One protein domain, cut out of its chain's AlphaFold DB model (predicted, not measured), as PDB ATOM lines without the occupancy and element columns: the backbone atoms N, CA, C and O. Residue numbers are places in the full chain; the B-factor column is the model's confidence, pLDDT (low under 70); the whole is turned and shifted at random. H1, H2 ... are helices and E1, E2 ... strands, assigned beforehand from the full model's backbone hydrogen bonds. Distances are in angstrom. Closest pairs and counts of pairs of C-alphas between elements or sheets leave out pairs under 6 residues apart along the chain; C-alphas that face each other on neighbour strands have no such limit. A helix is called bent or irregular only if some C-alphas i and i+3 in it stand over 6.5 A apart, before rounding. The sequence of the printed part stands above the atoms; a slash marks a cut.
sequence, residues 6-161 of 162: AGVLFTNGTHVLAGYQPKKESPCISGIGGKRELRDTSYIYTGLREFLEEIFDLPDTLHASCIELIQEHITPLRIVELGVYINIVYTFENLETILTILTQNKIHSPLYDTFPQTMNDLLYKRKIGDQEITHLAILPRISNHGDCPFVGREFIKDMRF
ATOM      1  N   ALA A   6     157.827 195.556  84.020       97.69
ATOM      2  CA  ALA A   6     158.710 194.761  84.847       97.69
ATOM      3  C   ALA A   6     157.996 193.516  85.370       97.69
ATOM      4  O   ALA A   6     156.770 193.490  85.471       97.69
ATOM      5  N   GLY A   7     158.783 192.504  85.705       97.19
ATOM      6  CA  GLY A   7     158.301 191.254  86.270       97.19
ATOM      7  C   GLY A   7     159.275 190.689  87.283       97.19
ATOM      8  O   GLY A   7     160.422 191.137  87.386       97.19
ATOM      9  N   VAL A   8     158.798 189.704  88.032       97.75
ATOM     10  CA  VAL A   8     159.606 188.969  89.001       97.75
ATOM     11  C   VAL A   8     159.779 187.532  88.552       97.75
ATOM     12  O   VAL A   8     158.864 186.897  88.023       97.75
ATOM     13  N   LEU A   9     160.964 186.997  88.808       97.12
ATOM     14  CA  LEU A   9     161.278 185.605  88.557       97.12
ATOM     15  C   LEU A   9     161.860 184.993  89.825       97.12
ATOM     16  O   LEU A   9     162.948 185.365  90.256       97.12
ATOM     17  N   PHE A  10     161.143 184.034  90.406       97.88
ATOM     18  CA  PHE A  10     161.612 183.279  91.565       97.88
ATOM     19  C   PHE A  10     162.272 181.978  91.119       97.88
ATOM     20  O   PHE A  10     161.714 181.253  90.290       97.88
ATOM     21  N   THR A  11     163.452 181.674  91.659       97.12
ATOM     22  CA  THR A  11     164.250 180.523  91.220       97.12
ATOM     23  C   THR A  11     165.163 179.958  92.308       97.12
ATOM     24  O   THR A  11     165.561 180.656  93.230       97.12
ATOM     25  N   ASN A  12     165.564 178.694  92.164       96.44
ATOM     26  CA  ASN A  12     166.705 178.104  92.877       96.44
ATOM     27  C   ASN A  12     167.917 177.860  91.947       96.44
ATOM     28  O   ASN A  12     168.751 176.997  92.206       96.44
ATOM     29  N   GLY A  13     167.963 178.536  90.794       93.62
ATOM     30  CA  GLY A  13     168.985 178.366  89.757       93.62
ATOM     31  C   GLY A  13     168.697 177.246  88.747       93.62
ATOM     32  O   GLY A  13     169.139 177.326  87.598       93.62
ATOM     33  N   THR A  14     167.930 176.224  89.139       93.50
ATOM     34  CA  THR A  14     167.591 175.064  88.287       93.50
ATOM     35  C   THR A  14     166.114 174.984  87.927       93.50
ATOM     36  O   THR A  14     165.770 174.353  86.934       93.50
ATOM     37  N   HIS A  15     165.249 175.633  88.703       95.31
ATOM     38  CA  HIS A  15     163.805 175.668  88.518       95.31
ATOM     39  C   HIS A  15     163.274 177.089  88.676       95.31
ATOM     40  O   HIS A  15     163.922 177.927  89.308       95.31
ATOM     41  N   VAL A  16     162.091 177.354  88.132       96.19
ATOM     42  CA  VAL A  16     161.424 178.657  88.196       96.19
ATOM     43  C   VAL A  16     159.959 178.525  88.555       96.19
ATOM     44  O   VAL A  16     159.309 177.568  88.134       96.19
ATOM     45  N   LEU A  17     159.436 179.504  89.290       97.56
ATOM     46  CA  LEU A  17     157.995 179.676  89.448       97.56
ATOM     47  C   LEU A  17     157.407 180.318  88.187       97.56
ATOM     48  O   LEU A  17     157.971 181.268  87.644       97.56
ATOM     49  N   ALA A  18     156.269 179.800  87.745       96.62
ATOM     50  CA  ALA A  18     155.553 180.265  86.570       96.62
ATOM     51  C   ALA A  18     154.037 180.182  86.769       96.62
ATOM     52  O   ALA A  18     153.559 179.450  87.638       96.62
ATOM     53  N   GLY A  19     153.284 180.891  85.928       96.94
ATOM     54  CA  GLY A  19     151.824 180.873  85.923       96.94
ATOM     55  C   GLY A  19     151.245 180.446  84.582       96.94
ATOM     56  O   GLY A  19     151.721 180.867  83.532       96.94
ATOM     57  N   TYR A  20     150.203 179.618  84.603       96.94
ATOM     58  CA  TYR A  20     149.421 179.279  83.419       96.94
ATOM     59  C   TYR A  20     148.317 180.310  83.182       96.94
ATOM     60  O   TYR A  20     147.455 180.523  84.045       96.94
ATOM     61  N   GLN A  21     148.325 180.891  81.985       95.56
ATOM     62  CA  GLN A  21     147.406 181.933  81.554       95.56
ATOM     63  C   GLN A  21     146.481 181.434  80.429       95.56
ATOM     64  O   GLN A  21     146.803 181.575  79.245       95.56
ATOM     65  N   PRO A  22     145.318 180.841  80.765       94.69
ATOM     66  CA  PRO A  22     144.433 180.202  79.789       94.69
ATOM     67  C   PRO A  22     143.673 181.180  78.890       94.69
ATOM     68  O   PRO A  22     143.078 180.759  77.904       94.69
ATOM     69  N   LYS A  23     143.645 182.466  79.245       91.81
ATOM     70  CA  LYS A  23     142.833 183.488  78.570       91.81
ATOM     71  C   LYS A  23     143.571 184.266  77.484       91.81
ATOM     72  O   LYS A  23     142.950 185.062  76.784       91.81
ATOM     73  N   LYS A  24     144.887 184.082  77.353       89.50
ATOM     74  CA  LYS A  24     145.654 184.672  76.249       89.50
ATOM     75  C   LYS A  24     145.213 184.055  74.920       89.50
ATOM     76  O   LYS A  24     144.785 182.907  74.887       89.50
ATOM     77  N   GLU A  25     145.374 184.806  73.826       89.56
ATOM     78  CA  GLU A  25     145.074 184.337  72.457       89.56
ATOM     79  C   GLU A  25     145.735 182.980  72.163       89.56
ATOM     80  O   GLU A  25     145.127 182.102  71.557       89.56
ATOM     81  N   SER A  26     146.959 182.798  72.669       90.12
ATOM     82  CA  SER A  26     147.621 181.501  72.768       90.12
ATOM     83  C   SER A  26     147.866 181.172  74.247       90.12
ATOM     84  O   SER A  26     148.774 181.760  74.854       90.12
ATOM     85  N   PRO A  27     147.050 180.286  74.853       93.94
ATOM     86  CA  PRO A  27     147.229 179.839  76.227       93.94
ATOM     87  C   PRO A  27     148.640 179.314  76.467       93.94
ATOM     88  O   PRO A  27     149.133 178.457  75.734       93.94
ATOM     89  N   CYS A  28     149.306 179.826  77.496       95.12
ATOM     90  CA  CYS A  28     150.691 179.465  77.774       95.12
ATOM     91  C   CYS A  28     151.037 179.612  79.253       95.12
ATOM     92  O   CYS A  28     150.326 180.249  80.030       95.12
ATOM     93  N   ILE A  29     152.152 179.001  79.633       95.62
ATOM     94  CA  ILE A  29     152.836 179.222  80.896       95.62
ATOM     95  C   ILE A  29     153.816 180.378  80.697       95.62
ATOM     96  O   ILE A  29     154.655 180.342  79.792       95.62
ATOM     97  N   SER A  30     153.719 181.399  81.536       95.00
ATOM     98  CA  SER A  30     154.563 182.590  81.487       95.00
ATOM     99  C   SER A  30     155.123 182.946  82.861       95.00
ATOM    100  O   SER A  30     154.758 182.353  83.878       95.00
ATOM    101  N   GLY A  31     156.029 183.924  82.866       94.25
ATOM    102  CA  GLY A  31     156.456 184.601  84.081       94.25
ATOM    103  C   GLY A  31     155.348 185.482  84.650       94.25
ATOM    104  O   GLY A  31     154.231 185.507  84.125       94.25
ATOM    105  N   ILE A  32     155.699 186.188  85.719       96.94
ATOM    106  CA  ILE A  32     154.804 187.035  86.505       96.94
ATOM    107  C   ILE A  32     155.252 188.476  86.312       96.94
ATOM    108  O   ILE A  32     156.405 188.803  86.617       96.94
ATOM    109  N   GLY A  33     154.381 189.331  85.788       96.56
ATOM    110  CA  GLY A  33     154.753 190.706  85.499       96.56
ATOM    111  C   GLY A  33     153.984 191.333  84.352       96.56
ATOM    112  O   GLY A  33     153.533 190.668  83.422       96.56
ATOM    113  N   GLY A  34     153.998 192.660  84.336       96.00
ATOM    114  CA  GLY A  34     153.148 193.434  83.450       96.00
ATOM    115  C   GLY A  34     153.703 194.812  83.124       96.00
ATOM    116  O   GLY A  34     154.919 195.045  83.058       96.00
ATOM    117  N   LYS A  35     152.790 195.721  82.786       97.25
ATOM    118  CA  LYS A  35     153.132 197.049  82.272       97.25
ATOM    119  C   LYS A  35     153.374 198.002  83.427       97.25
ATOM    120  O   LYS A  35     152.706 197.966  84.447       97.25
ATOM    121  N   ARG A  36     154.294 198.939  83.215       97.69
ATOM    122  CA  ARG A  36     154.468 200.055  84.136       97.69
ATOM    123  C   ARG A  36     153.209 200.922  84.142       97.69
ATOM    124  O   ARG A  36     152.785 201.398  83.087       97.69
ATOM    125  N   GLU A  37     152.709 201.228  85.330       96.25
ATOM    126  CA  GLU A  37     151.647 202.204  85.541       96.25
ATOM    127  C   GLU A  37     152.198 203.581  85.936       96.25
ATOM    128  O   GLU A  37     153.332 203.724  86.394       96.25
ATOM    129  N   LEU A  38     151.383 204.632  85.777       94.31
ATOM    130  CA  LEU A  38     151.782 206.005  86.126       94.31
ATOM    131  C   LEU A  38     152.117 206.169  87.617       94.31
ATOM    132  O   LEU A  38     152.935 207.021  87.961       94.31
ATOM    133  N   ARG A  39     151.499 205.353  88.479       93.31
ATOM    134  CA  ARG A  39     151.740 205.336  89.928       93.31
ATOM    135  C   ARG A  39     153.030 204.620  90.330       93.31
ATOM    136  O   ARG A  39     153.487 204.798  91.455       93.31
ATOM    137  N   ASP A  40     153.631 203.845  89.427       95.94
ATOM    138  CA  ASP A  40     154.803 203.038  89.750       95.94
ATOM    139  C   ASP A  40     156.060 203.912  89.886       95.94
ATOM    140  O   ASP A  40     156.518 204.575  88.938       95.94
ATOM    141  N   THR A  41     156.654 203.870  91.079       94.94
ATOM    142  CA  THR A  41     157.813 204.693  91.459       94.94
ATOM    143  C   THR A  41     159.138 204.130  90.942       94.94
ATOM    144  O   THR A  41     160.079 204.883  90.691       94.94
ATOM    145  N   SER A  42     159.223 202.816  90.730       96.62
ATOM    146  CA  SER A  42     160.426 202.116  90.268       96.62
ATOM    147  C   SER A  42     160.069 200.812  89.549       96.62
ATOM    148  O   SER A  42     158.954 200.322  89.682       96.62
ATOM    149  N   TYR A  43     161.014 200.229  88.804       97.31
ATOM    150  CA  TYR A  43     160.794 198.919  88.177       97.31
ATOM    151  C   TYR A  43     160.583 197.812  89.223       97.31
ATOM    152  O   TYR A  43     159.812 196.895  88.966       97.31
ATOM    153  N   ILE A  44     161.212 197.922  90.405       97.62
ATOM    154  CA  ILE A  44     160.987 197.003  91.533       97.62
ATOM    155  C   ILE A  44     159.536 197.096  91.990       97.62
ATOM    156  O   ILE A  44     158.880 196.071  92.141       97.62
ATOM    157  N   TYR A  45     159.027 198.323  92.133       97.75
ATOM    158  CA  TYR A  45     157.630 198.560  92.470       97.75
ATOM    159  C   TYR A  45     156.696 197.929  91.432       97.75
ATOM    160  O   TYR A  45     155.814 197.176  91.817       97.75
ATOM    161  N   THR A  46     156.919 198.164  90.132       98.25
ATOM    162  CA  THR A  46     156.113 197.531  89.072       98.25
ATOM    163  C   THR A  46     156.133 196.008  89.185       98.25
ATOM    164  O   THR A  46     155.075 195.394  89.205       98.25
ATOM    165  N   GLY A  47     157.311 195.385  89.300       98.06
ATOM    166  CA  GLY A  47     157.406 193.924  89.361       98.06
ATOM    167  C   GLY A  47     156.718 193.330  90.593       98.06
ATOM    168  O   GLY A  47     155.998 192.342  90.478       98.06
ATOM    169  N   LEU A  48     156.905 193.938  91.769       98.44
ATOM    170  CA  LEU A  48     156.261 193.474  92.999       98.44
ATOM    171  C   LEU A  48     154.751 193.745  93.003       98.44
ATOM    172  O   LEU A  48     154.006 192.901  93.488       98.44
ATOM    173  N   ARG A  49     154.287 194.867  92.439       98.25
ATOM    174  CA  ARG A  49     152.856 195.150  92.266       98.25
ATOM    175  C   ARG A  49     152.188 194.067  91.421       98.25
ATOM    176  O   ARG A  49     151.248 193.439  91.891       98.25
ATOM    177  N   GLU A  50     152.722 193.809  90.230       98.19
ATOM    178  CA  GLU A  50     152.200 192.785  89.314       98.19
ATOM    179  C   GLU A  50     152.217 191.397  89.966       98.19
ATOM    180  O   GLU A  50     151.258 190.642  89.867       98.19
ATOM    181  N   PHE A  51     153.261 191.074  90.737       98.19
ATOM    182  CA  PHE A  51     153.283 189.851  91.538       98.19
ATOM    183  C   PHE A  51     152.140 189.782  92.557       98.19
ATOM    184  O   PHE A  51     151.469 188.755  92.652       98.19
ATOM    185  N   LEU A  52     151.896 190.852  93.318       98.00
ATOM    186  CA  LEU A  52     150.824 190.886  94.312       98.00
ATOM    187  C   LEU A  52     149.429 190.806  93.669       98.00
ATOM    188  O   LEU A  52     148.555 190.114  94.193       98.00
ATOM    189  N   GLU A  53     149.228 191.468  92.533       97.00
ATOM    190  CA  GLU A  53     147.985 191.423  91.758       97.00
ATOM    191  C   GLU A  53     147.758 190.033  91.146       97.00
ATOM    192  O   GLU A  53     146.758 189.380  91.432       97.00
ATOM    193  N   GLU A  54     148.702 189.515  90.362       96.31
ATOM    194  CA  GLU A  54     148.502 188.269  89.617       96.31
ATOM    195  C   GLU A  54     148.468 187.031  90.532       96.31
ATOM    196  O   GLU A  54     147.711 186.078  90.299       96.31
ATOM    197  N   ILE A  55     149.285 187.012  91.592       97.38
ATOM    198  CA  ILE A  55     149.432 185.842  92.467       97.38
ATOM    199  C   ILE A  55     148.456 185.863  93.636       97.38
ATOM    200  O   ILE A  55     148.061 184.792  94.103       97.38
ATOM    201  N   PHE A  56     148.013 187.028  94.092       97.12
ATOM    202  CA  PHE A  56     147.159 187.117  95.274       97.12
ATOM    203  C   PHE A  56     145.889 187.937  95.063       97.12
ATOM    204  O   PHE A  56     145.069 187.941  95.977       97.12
ATOM    205  N   ASP A  57     145.678 188.567  93.907       96.31
ATOM    206  CA  ASP A  57     144.505 189.413  93.637       96.31
ATOM    207  C   ASP A  57     144.320 190.470  94.741       96.31
ATOM    208  O   ASP A  57     143.234 190.655  95.297       96.31
ATOM    209  N   LEU A  58     145.437 191.089  95.158       95.94
ATOM    210  CA  LEU A  58     145.408 192.103  96.211       95.94
ATOM    211  C   LEU A  58     144.889 193.436  95.670       95.94
ATOM    212  O   LEU A  58     145.324 193.870  94.603       95.94
ATOM    213  N   PRO A  59     144.048 194.147  96.442       93.56
ATOM    214  CA  PRO A  59     143.589 195.473  96.066       93.56
ATOM    215  C   PRO A  59     144.727 196.498  96.106       93.56
ATOM    216  O   PRO A  59     145.588 196.467  96.989       93.56
ATOM    217  N   ASP A  60     144.635 197.483  95.215       91.88
ATOM    218  CA  ASP A  60     145.561 198.614  95.071       91.88
ATOM    219  C   ASP A  60     145.946 199.308  96.382       91.88
ATOM    220  O   ASP A  60     147.075 199.766  96.562       91.88
ATOM    221  N   THR A  61     145.004 199.391  97.322       91.56
ATOM    222  CA  THR A  61     145.198 200.061  98.612       91.56
ATOM    223  C   THR A  61     146.242 199.386  99.500       91.56
ATOM    224  O   THR A  61     146.738 200.026 100.426       91.56
ATOM    225  N   LEU A  62     146.585 198.121  99.238       93.94
ATOM    226  CA  LEU A  62     147.571 197.362 100.010       93.94
ATOM    227  C   LEU A  62     148.949 197.304  99.346       93.94
ATOM    228  O   LEU A  62     149.914 196.919 100.004       93.94
ATOM    229  N   HIS A  63     149.070 197.665  98.065       93.38
ATOM    230  CA  HIS A  63     150.313 197.455  97.319       93.38
ATOM    231  C   HIS A  63     151.476 198.240  97.908       93.38
ATOM    232  O   HIS A  63     152.511 197.651  98.189       93.38
ATOM    233  N   ALA A  64     151.306 199.543  98.144       94.19
ATOM    234  CA  ALA A  64     152.403 200.399  98.587       94.19
ATOM    235  C   ALA A  64     153.036 199.916  99.904       94.19
ATOM    236  O   ALA A  64     154.253 199.766  99.971       94.19
ATOM    237  N   SER A  65     152.216 199.601 100.914       95.19
ATOM    238  CA  SER A  65     152.703 199.129 102.215       95.19
ATOM    239  C   SER A  65     153.306 197.725 102.145       95.19
ATOM    240  O   SER A  65     154.335 197.472 102.766       95.19
ATOM    241  N   CYS A  66     152.714 196.810 101.370       96.94
ATOM    242  CA  CYS A  66     153.286 195.475 101.181       96.94
ATOM    243  C   CYS A  66     154.632 195.544 100.454       96.94
ATOM    244  O   CYS A  66     155.580 194.873 100.850       96.94
ATOM    245  N   ILE A  67     154.722 196.356  99.401       97.56
ATOM    246  CA  ILE A  67     155.935 196.517  98.597       97.56
ATOM    247  C   ILE A  67     157.058 197.128  99.436       97.56
ATOM    248  O   ILE A  67     158.167 196.605  99.399       97.56
ATOM    249  N   GLU A  68     156.778 198.171 100.222       96.81
ATOM    250  CA  GLU A  68     157.756 198.778 101.134       96.81
ATOM    251  C   GLU A  68     158.336 197.734 102.100       96.81
ATOM    252  O   GLU A  68     159.548 197.522 102.118       96.81
ATOM    253  N   LEU A  69     157.473 196.981 102.791       96.19
ATOM    254  CA  LEU A  69     157.894 195.921 103.715       96.19
ATOM    255  C   LEU A  69     158.710 194.821 103.030       96.19
ATOM    256  O   LEU A  69     159.695 194.335 103.587       96.19
ATOM    257  N   ILE A  70     158.313 194.413 101.823       97.88
ATOM    258  CA  ILE A  70     159.058 193.426 101.038       97.88
ATOM    259  C   ILE A  70     160.455 193.975 100.722       97.88
ATOM    260  O   ILE A  70     161.448 193.299 100.982       97.88
ATOM    261  N   GLN A  71     160.554 195.206 100.217       97.12
ATOM    262  CA  GLN A  71     161.829 195.829  99.851       97.12
ATOM    263  C   GLN A  71     162.779 196.041 101.041       97.12
ATOM    264  O   GLN A  71     163.990 196.077 100.837       97.12
ATOM    265  N   GLU A  72     162.262 196.150 102.265       96.81
ATOM    266  CA  GLU A  72     163.077 196.210 103.488       96.81
ATOM    267  C   GLU A  72     163.728 194.866 103.857       96.81
ATOM    268  O   GLU A  72     164.771 194.848 104.511       96.81
ATOM    269  N   HIS A  73     163.132 193.741 103.448       97.38
ATOM    270  CA  HIS A  73     163.507 192.404 103.928       97.38
ATOM    271  C   HIS A  73     164.116 191.498 102.857       97.38
ATOM    272  O   HIS A  73     164.769 190.509 103.201       97.38
ATOM    273  N   ILE A  74     163.914 191.797 101.572       96.69
ATOM    274  CA  ILE A  74     164.491 191.013 100.479       96.69
ATOM    275  C   ILE A  74     165.265 191.891  99.504       96.69
ATOM    276  O   ILE A  74     164.848 192.986  99.132       96.69
ATOM    277  N   THR A  75     166.367 191.339  99.007       95.94
ATOM    278  CA  THR A  75     167.174 191.943  97.949       95.94
ATOM    279  C   THR A  75     167.126 191.034  96.725       95.94
ATOM    280  O   THR A  75     167.305 189.823  96.880       95.94
ATOM    281  N   PRO A  76     166.907 191.574  95.513       97.44
ATOM    282  CA  PRO A  76     167.008 190.787  94.291       97.44
ATOM    283  C   PRO A  76     168.370 190.101  94.179       97.44
ATOM    284  O   PRO A  76     169.405 190.718  94.431       97.44
ATOM    285  N   LEU A  77     168.377 188.851  93.719       96.50
ATOM    286  CA  LEU A  77     169.600 188.152  93.332       96.50
ATOM    287  C   LEU A  77     170.305 188.896  92.191       96.50
ATOM    288  O   LEU A  77     171.528 189.017  92.185       96.50
ATOM    289  N   ARG A  78     169.528 189.386  91.215       95.44
ATOM    290  CA  ARG A  78     170.000 190.268  90.138       95.44
ATOM    291  C   ARG A  78     168.846 190.929  89.391       95.44
ATOM    292  O   ARG A  78     167.705 190.481  89.464       95.44
ATOM    293  N   ILE A  79     169.188 191.947  88.608       96.44
ATOM    294  CA  ILE A  79     168.293 192.639  87.679       96.44
ATOM    295  C   ILE A  79     168.752 192.348  86.250       96.44
ATOM    296  O   ILE A  79     169.942 192.449  85.953       96.44
ATOM    297  N   VAL A  80     167.818 191.979  85.376       94.31
ATOM    298  CA  VAL A  80     168.078 191.656  83.968       94.31
ATOM    299  C   VAL A  80     167.290 192.616  83.082       94.31
ATOM    300  O   VAL A  80     166.070 192.717  83.187       94.31
ATOM    301  N   GLU A  81     167.990 193.308  82.188       92.88
ATOM    302  CA  GLU A  81     167.384 194.233  81.231       92.88
ATOM    303  C   GLU A  81     167.152 193.537  79.887       92.88
ATOM    304  O   GLU A  81     168.089 193.065  79.242       92.88
ATOM    305  N   LEU A  82     165.896 193.496  79.444       88.06
ATOM    306  CA  LEU A  82     165.467 192.882  78.189       88.06
ATOM    307  C   LEU A  82     164.836 193.953  77.299       88.06
ATOM    308  O   LEU A  82     163.623 194.021  77.088       88.06
ATOM    309  N   GLY A  83     165.689 194.848  76.801       88.38
ATOM    310  CA  GLY A  83     165.259 196.029  76.061       88.38
ATOM    311  C   GLY A  83     164.550 197.021  76.983       88.38
ATOM    312  O   GLY A  83     165.184 197.650  77.820       88.38
ATOM    313  N   VAL A  84     163.237 197.181  76.813       92.00
ATOM    314  CA  VAL A  84     162.411 198.084  77.641       92.00
ATOM    315  C   VAL A  84     161.730 197.379  78.818       92.00
ATOM    316  O   VAL A  84     161.061 198.042  79.613       92.00
ATOM    317  N   TYR A  85     161.881 196.057  78.928       94.69
ATOM    318  CA  TYR A  85     161.334 195.251  80.014       94.69
ATOM    319  C   TYR A  85     162.427 194.887  81.024       94.69
ATOM    320  O   TYR A  85     163.553 194.580  80.632       94.69
ATOM    321  N   ILE A  86     162.097 194.926  82.315       96.44
ATOM    322  CA  ILE A  86     163.026 194.618  83.408       96.44
ATOM    323  C   ILE A  86     162.567 193.352  84.125       96.44
ATOM    324  O   ILE A  86     161.446 193.291  84.616       96.44
ATOM    325  N   ASN A  87     163.444 192.362  84.239       96.19
ATOM    326  CA  ASN A  87     163.171 191.151  84.998       96.19
ATOM    327  C   ASN A  87     163.987 191.144  86.298       96.19
ATOM    328  O   ASN A  87     165.213 191.289  86.283       96.19
ATOM    329  N   ILE A  88     163.296 191.018  87.426       97.81
ATOM    330  CA  ILE A  88     163.868 191.074  88.768       97.81
ATOM    331  C   ILE A  88     163.936 189.648  89.301       97.81
ATOM    332  O   ILE A  88     162.916 189.021  89.588       97.81
ATOM    333  N   VAL A  89     165.151 189.125  89.429       97.69
ATOM    334  CA  VAL A  89     165.358 187.737  89.834       97.69
ATOM    335  C   VAL A  89     165.486 187.663  91.348       97.69
ATOM    336  O   VAL A  89     166.346 188.319  91.934       97.69
ATOM    337  N   TYR A  90     164.671 186.818  91.963       98.25
ATOM    338  CA  TYR A  90     164.654 186.510  93.389       98.25
ATOM    339  C   TYR A  90     164.858 185.011  93.610       98.25
ATOM    340  O   TYR A  90     164.626 184.196  92.712       98.25
ATOM    341  N   THR A  91     165.270 184.624  94.814       98.00
ATOM    342  CA  THR A  91     165.368 183.204  95.167       98.00
ATOM    343  C   THR A  91     164.032 182.646  95.674       98.00
ATOM    344  O   THR A  91     163.114 183.406  95.991       98.00
ATOM    345  N   PHE A  92     163.889 181.322  95.784       97.88
ATOM    346  CA  PHE A  92     162.718 180.741  96.458       97.88
ATOM    347  C   PHE A  92     162.663 181.090  97.954       97.88
ATOM    348  O   PHE A  92     161.573 181.293  98.477       97.88
ATOM    349  N   GLU A  93     163.802 181.286  98.617       97.50
ATOM    350  CA  GLU A  93     163.852 181.769 100.003       97.50
ATOM    351  C   GLU A  93     163.318 183.206 100.125       97.50
ATOM    352  O   GLU A  93     162.668 183.551 101.116       97.50
ATOM    353  N   ASN A  94     163.525 184.054  99.105       98.00
ATOM    354  CA  ASN A  94     162.875 185.366  99.068       98.00
ATOM    355  C   ASN A  94     161.353 185.232  98.951       98.00
ATOM    356  O   ASN A  94     160.642 185.965  99.630       98.00
ATOM    357  N   LEU A  95     160.846 184.298  98.139       98.12
ATOM    358  CA  LEU A  95     159.405 184.050  98.043       98.12
ATOM    359  C   LEU A  95     158.820 183.599  99.386       98.12
ATOM    360  O   LEU A  95     157.814 184.149  99.819       98.12
ATOM    361  N   GLU A  96     159.463 182.661 100.081       97.62
ATOM    362  CA  GLU A  96     159.027 182.225 101.417       97.62
ATOM    363  C   GLU A  96     159.062 183.369 102.442       97.62
ATOM    364  O   GLU A  96     158.141 183.517 103.253       97.62
ATOM    365  N   THR A  97     160.073 184.238 102.360       97.50
ATOM    366  CA  THR A  97     160.132 185.469 103.158       97.50
ATOM    367  C   THR A  97     158.946 186.390 102.851       97.50
ATOM    368  O   THR A  97     158.296 186.863 103.782       97.50
ATOM    369  N   ILE A  98     158.594 186.597 101.575       98.00
ATOM    370  CA  ILE A  98     157.413 187.392 101.197       98.00
ATOM    371  C   ILE A  98     156.133 186.771 101.772       98.00
ATOM    372  O   ILE A  98     155.345 187.481 102.395       98.00
ATOM    373  N   LEU A  99     155.928 185.457 101.619       98.06
ATOM    374  CA  LEU A  99     154.755 184.769 102.175       98.06
ATOM    375  C   LEU A  99     154.653 184.967 103.693       98.06
ATOM    376  O   LEU A  99     153.567 185.221 104.219       98.06
ATOM    377  N   THR A 100     155.791 184.911 104.385       97.38
ATOM    378  CA  THR A 100     155.884 185.156 105.828       97.38
ATOM    379  C   THR A 100     155.491 186.590 106.180       97.38
ATOM    380  O   THR A 100     154.646 186.783 107.053       97.38
ATOM    381  N   ILE A 101     156.032 187.590 105.473       96.62
ATOM    382  CA  ILE A 101     155.710 189.013 105.676       96.62
ATOM    383  C   ILE A 101     154.211 189.254 105.487       96.62
ATOM    384  O   ILE A 101     153.565 189.837 106.359       96.62
ATOM    385  N   LEU A 102     153.640 188.783 104.377       97.31
ATOM    386  CA  LEU A 102     152.222 188.979 104.069       97.31
ATOM    387  C   LEU A 102     151.329 188.284 105.110       97.31
ATOM    388  O   LEU A 102     150.361 188.871 105.592       97.31
ATOM    389  N   THR A 103     151.702 187.079 105.550       96.25
ATOM    390  CA  THR A 103     150.991 186.358 106.617       96.25
ATOM    391  C   THR A 103     151.038 187.113 107.950       96.25
ATOM    392  O   THR A 103     150.006 187.288 108.598       96.25
ATOM    393  N   GLN A 104     152.214 187.589 108.372       95.94
ATOM    394  CA  GLN A 104     152.390 188.327 109.631       95.94
ATOM    395  C   GLN A 104     151.620 189.654 109.640       95.94
ATOM    396  O   GLN A 104     151.092 190.056 110.677       95.94
ATOM    397  N   ASN A 105     151.484 190.284 108.472       95.31
ATOM    398  CA  ASN A 105     150.682 191.489 108.271       95.31
ATOM    399  C   ASN A 105     149.191 191.200 108.027       95.31
ATOM    400  O   ASN A 105     148.433 192.116 107.716       95.31
ATOM    401  N   LYS A 106     148.750 189.946 108.216       95.38
ATOM    402  CA  LYS A 106     147.349 189.510 108.091       95.38
ATOM    403  C   LYS A 106     146.745 189.853 106.727       95.38
ATOM    404  O   LYS A 106     145.572 190.211 106.629       95.38
ATOM    405  N   ILE A 107     147.556 189.762 105.678       96.62
ATOM    406  CA  ILE A 107     147.088 189.946 104.311       96.62
ATOM    407  C   ILE A 107     146.173 188.781 103.945       96.62
ATOM    408  O   ILE A 107     146.435 187.618 104.258       96.62
ATOM    409  N   HIS A 108     145.078 189.114 103.272       95.38
ATOM    410  CA  HIS A 108     144.115 188.156 102.760       95.38
ATOM    411  C   HIS A 108     144.094 188.226 101.237       95.38
ATOM    412  O   HIS A 108     144.162 189.307 100.660       95.38
ATOM    413  N   SER A 109     143.973 187.063 100.603       96.94
ATOM    414  CA  SER A 109     143.807 186.920  99.161       96.94
ATOM    415  C   SER A 109     142.495 186.184  98.894       96.94
ATOM    416  O   SER A 109     142.270 185.142  99.515       96.94
ATOM    417  N   PRO A 110     141.639 186.652  97.969       96.56
ATOM    418  CA  PRO A 110     140.426 185.923  97.596       96.56
ATOM    419  C   PRO A 110     140.734 184.591  96.892       96.56
ATOM    420  O   PRO A 110     139.866 183.721  96.804       96.56
ATOM    421  N   LEU A 111     141.974 184.402  96.430       97.31
ATOM    422  CA  LEU A 111     142.417 183.221  95.694       97.31
ATOM    423  C   LEU A 111     142.767 182.036  96.595       97.31
ATOM    424  O   LEU A 111     143.065 180.964  96.081       97.31
ATOM    425  N   TYR A 112     142.721 182.192  97.919       97.50
ATOM    426  CA  TYR A 112     143.025 181.121  98.867       97.50
ATOM    427  C   TYR A 112     142.035 181.153 100.036       97.50
ATOM    428  O   TYR A 112     141.680 182.219 100.527       97.50
ATOM    429  N   ASP A 113     141.583 179.989 100.513       96.69
ATOM    430  CA  ASP A 113     140.771 179.914 101.745       96.69
ATOM    431  C   ASP A 113     141.585 180.273 102.995       96.69
ATOM    432  O   ASP A 113     141.064 180.782 103.984       96.69
ATOM    433  N   THR A 114     142.887 180.006 102.956       95.56
ATOM    434  CA  THR A 114     143.865 180.400 103.971       95.56
ATOM    435  C   THR A 114     145.095 180.914 103.244       95.56
ATOM    436  O   THR A 114     145.546 180.267 102.299       95.56
ATOM    437  N   PHE A 115     145.623 182.067 103.663       97.06
ATOM    438  CA  PHE A 115     146.779 182.672 103.003       97.06
ATOM    439  C   PHE A 115     147.965 181.686 102.991       97.06
ATOM    440  O   PHE A 115     148.239 181.069 104.026       97.06
ATOM    441  N   PRO A 116     148.638 181.483 101.844       97.38
ATOM    442  CA  PRO A 116     149.675 180.466 101.722       97.38
ATOM    443  C   PRO A 116     150.909 180.824 102.554       97.38
ATOM    444  O   PRO A 116     151.425 181.935 102.467       97.38
ATOM    445  N   GLN A 117     151.402 179.859 103.336       94.25
ATOM    446  CA  GLN A 117     152.601 180.018 104.173       94.25
ATOM    447  C   GLN A 117     153.816 179.284 103.604       94.25
ATOM    448  O   GLN A 117     154.944 179.517 104.026       94.25
ATOM    449  N   THR A 118     153.588 178.391 102.644       94.56
ATOM    450  CA  THR A 118     154.620 177.587 101.992       94.56
ATOM    451  C   THR A 118     154.438 177.605 100.478       94.56
ATOM    452  O   THR A 118     153.346 177.886  99.974       94.56
ATOM    453  N   MET A 119     155.481 177.221  99.739       95.06
ATOM    454  CA  MET A 119     155.385 177.009  98.290       95.06
ATOM    455  C   MET A 119     154.282 175.999  97.926       95.06
ATOM    456  O   MET A 119     153.546 176.202  96.967       95.06
ATOM    457  N   ASN A 120     154.122 174.923  98.702       95.75
ATOM    458  CA  ASN A 120     153.078 173.928  98.443       95.75
ATOM    459  C   ASN A 120     151.671 174.515  98.598       95.75
ATOM    460  O   ASN A 120     150.794 174.210  97.791       95.75
ATOM    461  N   ASP A 121     151.450 175.365  99.604       97.00
ATOM    462  CA  ASP A 121     150.168 176.056  99.756       97.00
ATOM    463  C   ASP A 121     149.906 176.979  98.566       97.00
ATOM    464  O   ASP A 121     148.815 176.958  97.997       97.00
ATOM    465  N   LEU A 122     150.930 177.742  98.168       97.25
ATOM    466  CA  LEU A 122     150.866 178.669  97.045       97.25
ATOM    467  C   LEU A 122     150.480 177.950  95.742       97.25
ATOM    468  O   LEU A 122     149.604 178.410  95.015       97.25
ATOM    469  N   LEU A 123     151.101 176.802  95.464       97.12
ATOM    470  CA  LEU A 123     150.881 176.050  94.227       97.12
ATOM    471  C   LEU A 123     149.536 175.315  94.205       97.12
ATOM    472  O   LEU A 123     148.844 175.338  93.189       97.12
ATOM    473  N   TYR A 124     149.172 174.641  95.298       96.56
ATOM    474  CA  TYR A 124     148.130 173.606  95.262       96.56
ATOM    475  C   TYR A 124     146.838 173.969  95.994       96.56
ATOM    476  O   TYR A 124     145.848 173.255  95.848       96.56
ATOM    477  N   LYS A 125     146.814 175.060  96.772       97.31
ATOM    478  CA  LYS A 125     145.599 175.533  97.466       97.31
ATOM    479  C   LYS A 125     144.968 176.763  96.812       97.31
ATOM    480  O   LYS A 125     144.009 177.316  97.351       97.31
ATOM    481  N   ARG A 126     145.498 177.193  95.664       96.88
ATOM    482  CA  ARG A 126     144.944 178.288  94.868       96.88
ATOM    483  C   ARG A 126     143.575 177.892  94.312       96.88
ATOM    484  O   ARG A 126     143.430 176.855  93.668       96.88
ATOM    485  N   LYS A 127     142.575 178.743  94.519       96.88
ATOM    486  CA  LYS A 127     141.266 178.651  93.869       96.88
ATOM    487  C   LYS A 127     141.406 179.030  92.402       96.88
ATOM    488  O   LYS A 127     141.985 180.063  92.074       96.88
ATOM    489  N   ILE A 128     140.830 178.213  91.530       94.38
ATOM    490  CA  ILE A 128     140.810 178.461  90.089       94.38
ATOM    491  C   ILE A 128     139.525 179.211  89.746       94.38
ATOM    492  O   ILE A 128     138.430 178.758  90.079       94.38
ATOM    493  N   GLY A 129     139.659 180.348  89.069       90.19
ATOM    494  CA  GLY A 129     138.537 181.158  88.617       90.19
ATOM    495  C   GLY A 129     138.887 181.966  87.374       90.19
ATOM    496  O   GLY A 129     139.537 181.472  86.454       90.19
ATOM    497  N   ASP A 130     138.428 183.215  87.350       90.19
ATOM    498  CA  ASP A 130     138.493 184.090  86.179       90.19
ATOM    499  C   ASP A 130     139.765 184.968  86.133       90.19
ATOM    500  O   ASP A 130     139.815 185.975  85.432       90.19
ATOM    501  N   GLN A 131     140.809 184.608  86.880       93.12
ATOM    502  CA  GLN A 131     142.053 185.379  86.971       93.12
ATOM    503  C   GLN A 131     142.930 185.225  85.717       93.12
ATOM    504  O   GLN A 131     142.782 184.265  84.957       93.12
ATOM    505  N   GLU A 132     143.887 186.143  85.521       92.56
ATOM    506  CA  GLU A 132     144.896 186.033  84.455       92.56
ATOM    507  C   GLU A 132     145.733 184.756  84.611       92.56
ATOM    508  O   GLU A 132     145.815 183.950  83.683       92.56
ATOM    509  N   ILE A 133     146.296 184.539  85.804       96.19
ATOM    510  CA  ILE A 133     146.990 183.303  86.166       96.19
ATOM    511  C   ILE A 133     146.040 182.400  86.950       96.19
ATOM    512  O   ILE A 133     145.650 182.701  88.082       96.19
ATOM    513  N   THR A 134     145.711 181.246  86.372       96.06
ATOM    514  CA  THR A 134     144.806 180.270  87.008       96.06
ATOM    515  C   THR A 134     145.546 179.218  87.821       96.06
ATOM    516  O   THR A 134     145.104 178.872  88.912       96.06
ATOM    517  N   HIS A 135     146.681 178.734  87.316       96.31
ATOM    518  CA  HIS A 135     147.505 177.720  87.971       96.31
ATOM    519  C   HIS A 135     148.933 178.222  88.094       96.31
ATOM    520  O   HIS A 135     149.422 178.912  87.201       96.31
ATOM    521  N   LEU A 136     149.607 177.825  89.164       97.44
ATOM    522  CA  LEU A 136     151.038 178.033  89.329       97.44
ATOM    523  C   LEU A 136     151.773 176.714  89.117       97.44
ATOM    524  O   LEU A 136     151.251 175.642  89.417       97.44
ATOM    525  N   ALA A 137     152.984 176.796  88.583       95.19
ATOM    526  CA  ALA A 137     153.816 175.637  88.309       95.19
ATOM    527  C   ALA A 137     155.283 175.942  88.601       95.19
ATOM    528  O   ALA A 137     155.749 177.067  88.419       95.19
ATOM    529  N   ILE A 138     156.016 174.906  88.999       96.12
ATOM    530  CA  ILE A 138     157.473 174.927  89.018       96.12
ATOM    531  C   ILE A 138     157.959 174.268  87.736       96.12
ATOM    532  O   ILE A 138     157.679 173.094  87.489       96.12
ATOM    533  N   LEU A 139     158.678 175.025  86.915       93.88
ATOM    534  CA  LEU A 139     159.262 174.526  85.678       93.88
ATOM    535  C   LEU A 139     160.767 174.324  85.843       93.88
ATOM    536  O   LEU A 139     161.413 175.129  86.518       93.88
ATOM    537  N   PRO A 140     161.362 173.298  85.210       92.06
ATOM    538  CA  PRO A 140     162.807 173.248  85.071       92.06
ATOM    539  C   PRO A 140     163.272 174.453  84.252       92.06
ATOM    540  O   PRO A 140     162.597 174.891  83.317       92.06
ATOM    541  N   ARG A 141     164.452 174.979  84.572       88.56
ATOM    542  CA  ARG A 141     165.093 176.020  83.778       88.56
ATOM    543  C   ARG A 141     165.360 175.478  82.376       88.56
ATOM    544  O   ARG A 141     166.122 174.529  82.197       88.56
ATOM    545  N   ILE A 142     164.779 176.129  81.377       80.69
ATOM    546  CA  ILE A 142     164.979 175.773  79.974       80.69
ATOM    547  C   ILE A 142     166.153 176.593  79.431       80.69
ATOM    548  O   ILE A 142     166.044 177.799  79.227       80.69
ATOM    549  N   SER A 143     167.293 175.939  79.204       69.62
ATOM    550  CA  SER A 143     168.488 176.566  78.616       69.62
ATOM    551  C   SER A 143     168.550 176.456  77.088       69.62
ATOM    552  O   SER A 143     169.223 177.261  76.447       69.62
ATOM    553  N   ASN A 144     167.834 175.497  76.492       66.31
ATOM    554  CA  ASN A 144     167.899 175.205  75.059       66.31
ATOM    555  C   ASN A 144     166.758 175.865  74.271       66.31
ATOM    556  O   ASN A 144     165.622 175.935  74.731       66.31
ATOM    557  N   HIS A 145     167.058 176.292  73.041       56.09
ATOM    558  CA  HIS A 145     166.156 176.982  72.102       56.09
ATOM    559  C   HIS A 145     165.005 176.126  71.537       56.09
ATOM    560  O   HIS A 145     164.445 176.478  70.502       56.09
ATOM    561  N   GLY A 146     164.676 174.996  72.163       61.97
ATOM    562  CA  GLY A 146     163.576 174.155  71.704       61.97
ATOM    563  C   GLY A 146     162.241 174.870  71.884       61.97
ATOM    564  O   GLY A 146     162.013 175.508  72.913       61.97
ATOM    565  N   ASP A 147     161.356 174.754  70.895       66.25
ATOM    566  CA  ASP A 147     159.963 175.150  71.065       66.25
ATOM    567  C   ASP A 147     159.361 174.309  72.198       66.25
ATOM    568  O   ASP A 147     159.219 173.090  72.089       66.25
ATOM    569  N   CYS A 148     159.019 174.963  73.306       78.81
ATOM    570  CA  CYS A 148     158.149 174.380  74.311       78.81
ATOM    571  C   CYS A 148     156.738 174.902  74.018       78.81
ATOM    572  O   CYS A 148     156.464 176.067  74.306       78.81
ATOM    573  N   PRO A 149     155.845 174.092  73.419       79.38
ATOM    574  CA  PRO A 149     154.579 174.583  72.867       79.38
ATOM    575  C   PRO A 149     153.648 175.202  73.917       79.38
ATOM    576  O   PRO A 149     152.736 175.939  73.563       79.38
ATOM    577  N   PHE A 150     153.896 174.931  75.199       85.94
ATOM    578  CA  PHE A 150     153.086 175.406  76.317       85.94
ATOM    579  C   PHE A 150     153.759 176.510  77.135       85.94
ATOM    580  O   PHE A 150     153.158 176.973  78.095       85.94
ATOM    581  N   VAL A 151     154.981 176.940  76.799       89.88
ATOM    582  CA  VAL A 151     155.703 177.995  77.533       89.88
ATOM    583  C   VAL A 151     155.911 179.195  76.616       89.88
ATOM    584  O   VAL A 151     156.396 179.066  75.494       89.88
ATOM    585  N   GLY A 152     155.545 180.382  77.095       88.88
ATOM    586  CA  GLY A 152     155.670 181.620  76.336       88.88
ATOM    587  C   GLY A 152     157.116 181.882  75.907       88.88
ATOM    588  O   GLY A 152     158.043 181.799  76.713       88.88
ATOM    589  N   ARG A 153     157.323 182.245  74.635       87.75
ATOM    590  CA  ARG A 153     158.666 182.468  74.067       87.75
ATOM    591  C   ARG A 153     159.474 183.528  74.810       87.75
ATOM    592  O   ARG A 153     160.677 183.353  74.971       87.75
ATOM    593  N   GLU A 154     158.829 184.605  75.257       87.38
ATOM    594  CA  GLU A 154     159.497 185.645  76.050       87.38
ATOM    595  C   GLU A 154     159.945 185.101  77.410       87.38
ATOM    596  O   GLU A 154     161.091 185.299  77.798       87.38
ATOM    597  N   PHE A 155     159.122 184.270  78.049       89.50
ATOM    598  CA  PHE A 155     159.480 183.648  79.320       89.50
ATOM    599  C   PHE A 155     160.625 182.627  79.190       89.50
ATOM    600  O   PHE A 155     161.487 182.530  80.059       89.50
ATOM    601  N   ILE A 156     160.726 181.916  78.063       86.81
ATOM    602  CA  ILE A 156     161.912 181.090  77.773       86.81
ATOM    603  C   ILE A 156     163.178 181.959  77.683       86.81
ATOM    604  O   ILE A 156     164.256 181.509  78.071       86.81
ATOM    605  N   LYS A 157     163.090 183.198  77.172       86.31
ATOM    606  CA  LYS A 157     164.243 184.116  77.153       86.31
ATOM    607  C   LYS A 157     164.609 184.556  78.567       86.31
ATOM    608  O   LYS A 157     165.797 184.543  78.876       86.31
ATOM    609  N   ASP A 158     163.626 184.859  79.411       85.00
ATOM    610  CA  ASP A 158     163.834 185.216  80.821       85.00
ATOM    611  C   ASP A 158     164.659 184.159  81.569       85.00
ATOM    612  O   ASP A 158     165.651 184.478  82.224       85.00
ATOM    613  N   MET A 159     164.318 182.878  81.391       86.38
ATOM    614  CA  MET A 159     164.998 181.760  82.061       86.38
ATOM    615  C   MET A 159     166.481 181.593  81.688       86.38
ATOM    616  O   MET A 159     167.231 180.896  82.381       86.38
ATOM    617  N   ARG A 160     166.940 182.203  80.588       83.69
ATOM    618  CA  ARG A 160     168.351 182.126  80.171       83.69
ATOM    619  C   ARG A 160     169.254 182.873  81.128       83.69
ATOM    620  O   ARG A 160     170.383 182.445  81.348       83.69
ATOM    621  N   PHE A 161     168.733 183.937  81.718       79.06
ATOM    622  CA  PHE A 161     169.445 184.810  82.633       79.06
ATOM    623  C   PHE A 161     169.247 184.361  84.072       79.06
ATOM    624  O   PHE A 161     169.136 185.200  84.954       79.06
TER     625      PHE A 161
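Overview. This is residues 6 to 161 of the 162 residues of an uncharacterized protein of viral metagenome (UniProt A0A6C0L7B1). Two sheets, the larger one E4 E1 E6 E5 and the smaller one E3 E2 E7, meet at a bend from E3 into E4 and make a wall through the middle of the model; H1 crosses one face of the larger sheet, with H2 and H3 beyond it and H4 over E7 of the smaller sheet. On the other face of the larger sheet sits H5, which also reaches the smaller sheet, and the loops of residues 105 to 118 and 141 to 152 lie toward opposite ends of the longest axis. The printed part has 156 residues with five named helices and seven named strands, in the order E1 E2 E3 E4 H1 H2 E5 E6 H3 H4 E7 H5. The sheet E4 E1 E6 E5 is mixed, the sheet E3 E2 E7 is antiparallel, and the class is mixed, helices and strands. The whole is compact, with a radius of gyration of the C-alphas of 14.7 A and a rounded outline of 43 by 31 by 29 A.

Arrangement. Start at the inner strands of the larger sheet, E1, residues 6 to 11, and E6, residues 85 to 91: they are parallel, with N 9 and O 88 at 2.9 A. Beside E1 look for E4, residues 32 to 35, antiparallel, with N 8 and O 32 at 2.9 A. Beside E6 look for E5, residues 78 to 82, its hairpin partner, with N 80 and O 87 at 2.8 A. The sheet is only just strongly twisted, its C-alphas up to 4.2 A off the best plane. H1, residues 43 to 56, is on this sheet at a height of 6.2 A, over E4 and E1 and across the strands, at 68 degrees to E1 on the local plane; its closest C-alphas to E1 are those of Gly 47 and Gly 7, 4.2 A apart. H2, residues 60 to 73, touches H1 with residues 63 to 67 alone, at a steep tilt of 63 degrees, opposite ways; the closest C-alphas are those of Arg 49 and His 63, 6.1 A apart. E4, H1 H2 and E5 form a split strand-helix-strand unit, two strands running the same way with E1 and E6 between them, and its crossover is right-handed. H3, residues 92 to 104, touches H2 with residues 97 to 102 alone, at a steep tilt of 56 degrees; the closest C-alphas are those of Ile 70 and Ile 98, 6.3 A apart. H5, residues 153 to 161, is on the opposite face from H1 at a height of 9.7 A, over E6; with H1 and H3 on one face and H5 on the other, there are three layers, helices on both faces of a sheet. In the smaller sheet, E2, residues 15 to 21, has E7, residues 135 to 140, on one side, N 18 and O 137 at 2.9 A, and E3, residues 28 to 30, on the other, N 19 and O 30 at 2.9 A; both pairs are antiparallel. H4, residues 119 to 124, is on this sheet, only just over E7, with 3 C-alphas falling on it; the C-alphas of Leu 123 and Leu 136 are the closest, 5.3 A apart. H5 is on this sheet too, along E2 at 18 degrees on the local plane. Every O i to N i+4 pair is within hydrogen-bond range in H1, H3 and H4, against 8 of 10 in H2 and 3 of 5 in H5.

Along the chain. Find C-alpha 6 at (158.710, 194.761, 84.847), where E1 begins; it runs 16.6 A. E2 runs 18.9 A, E7 16.2 A and E6 19.8 A, and H3 follows E6 with no residue between them. H1 starts at C-alpha 43, (160.794, 198.919, 88.177), and runs 19.4 A. H2 runs 21.0 A and is irregular, with C-alphas 61 and 64 7.2 A apart. H3 runs 18.4 A, and H5 ends at C-alpha 161, (169.445, 184.810, 82.633).

Size, cuts and confidence. Look for the two C-alphas farthest apart at Lys 106 and Gly 146, 42.7 A. The printed part has no cut. The links H3 to H4 and E7 to H5 are long. The mean pLDDT of the printed part is 93.7, and residues 143 to 147 are under 70.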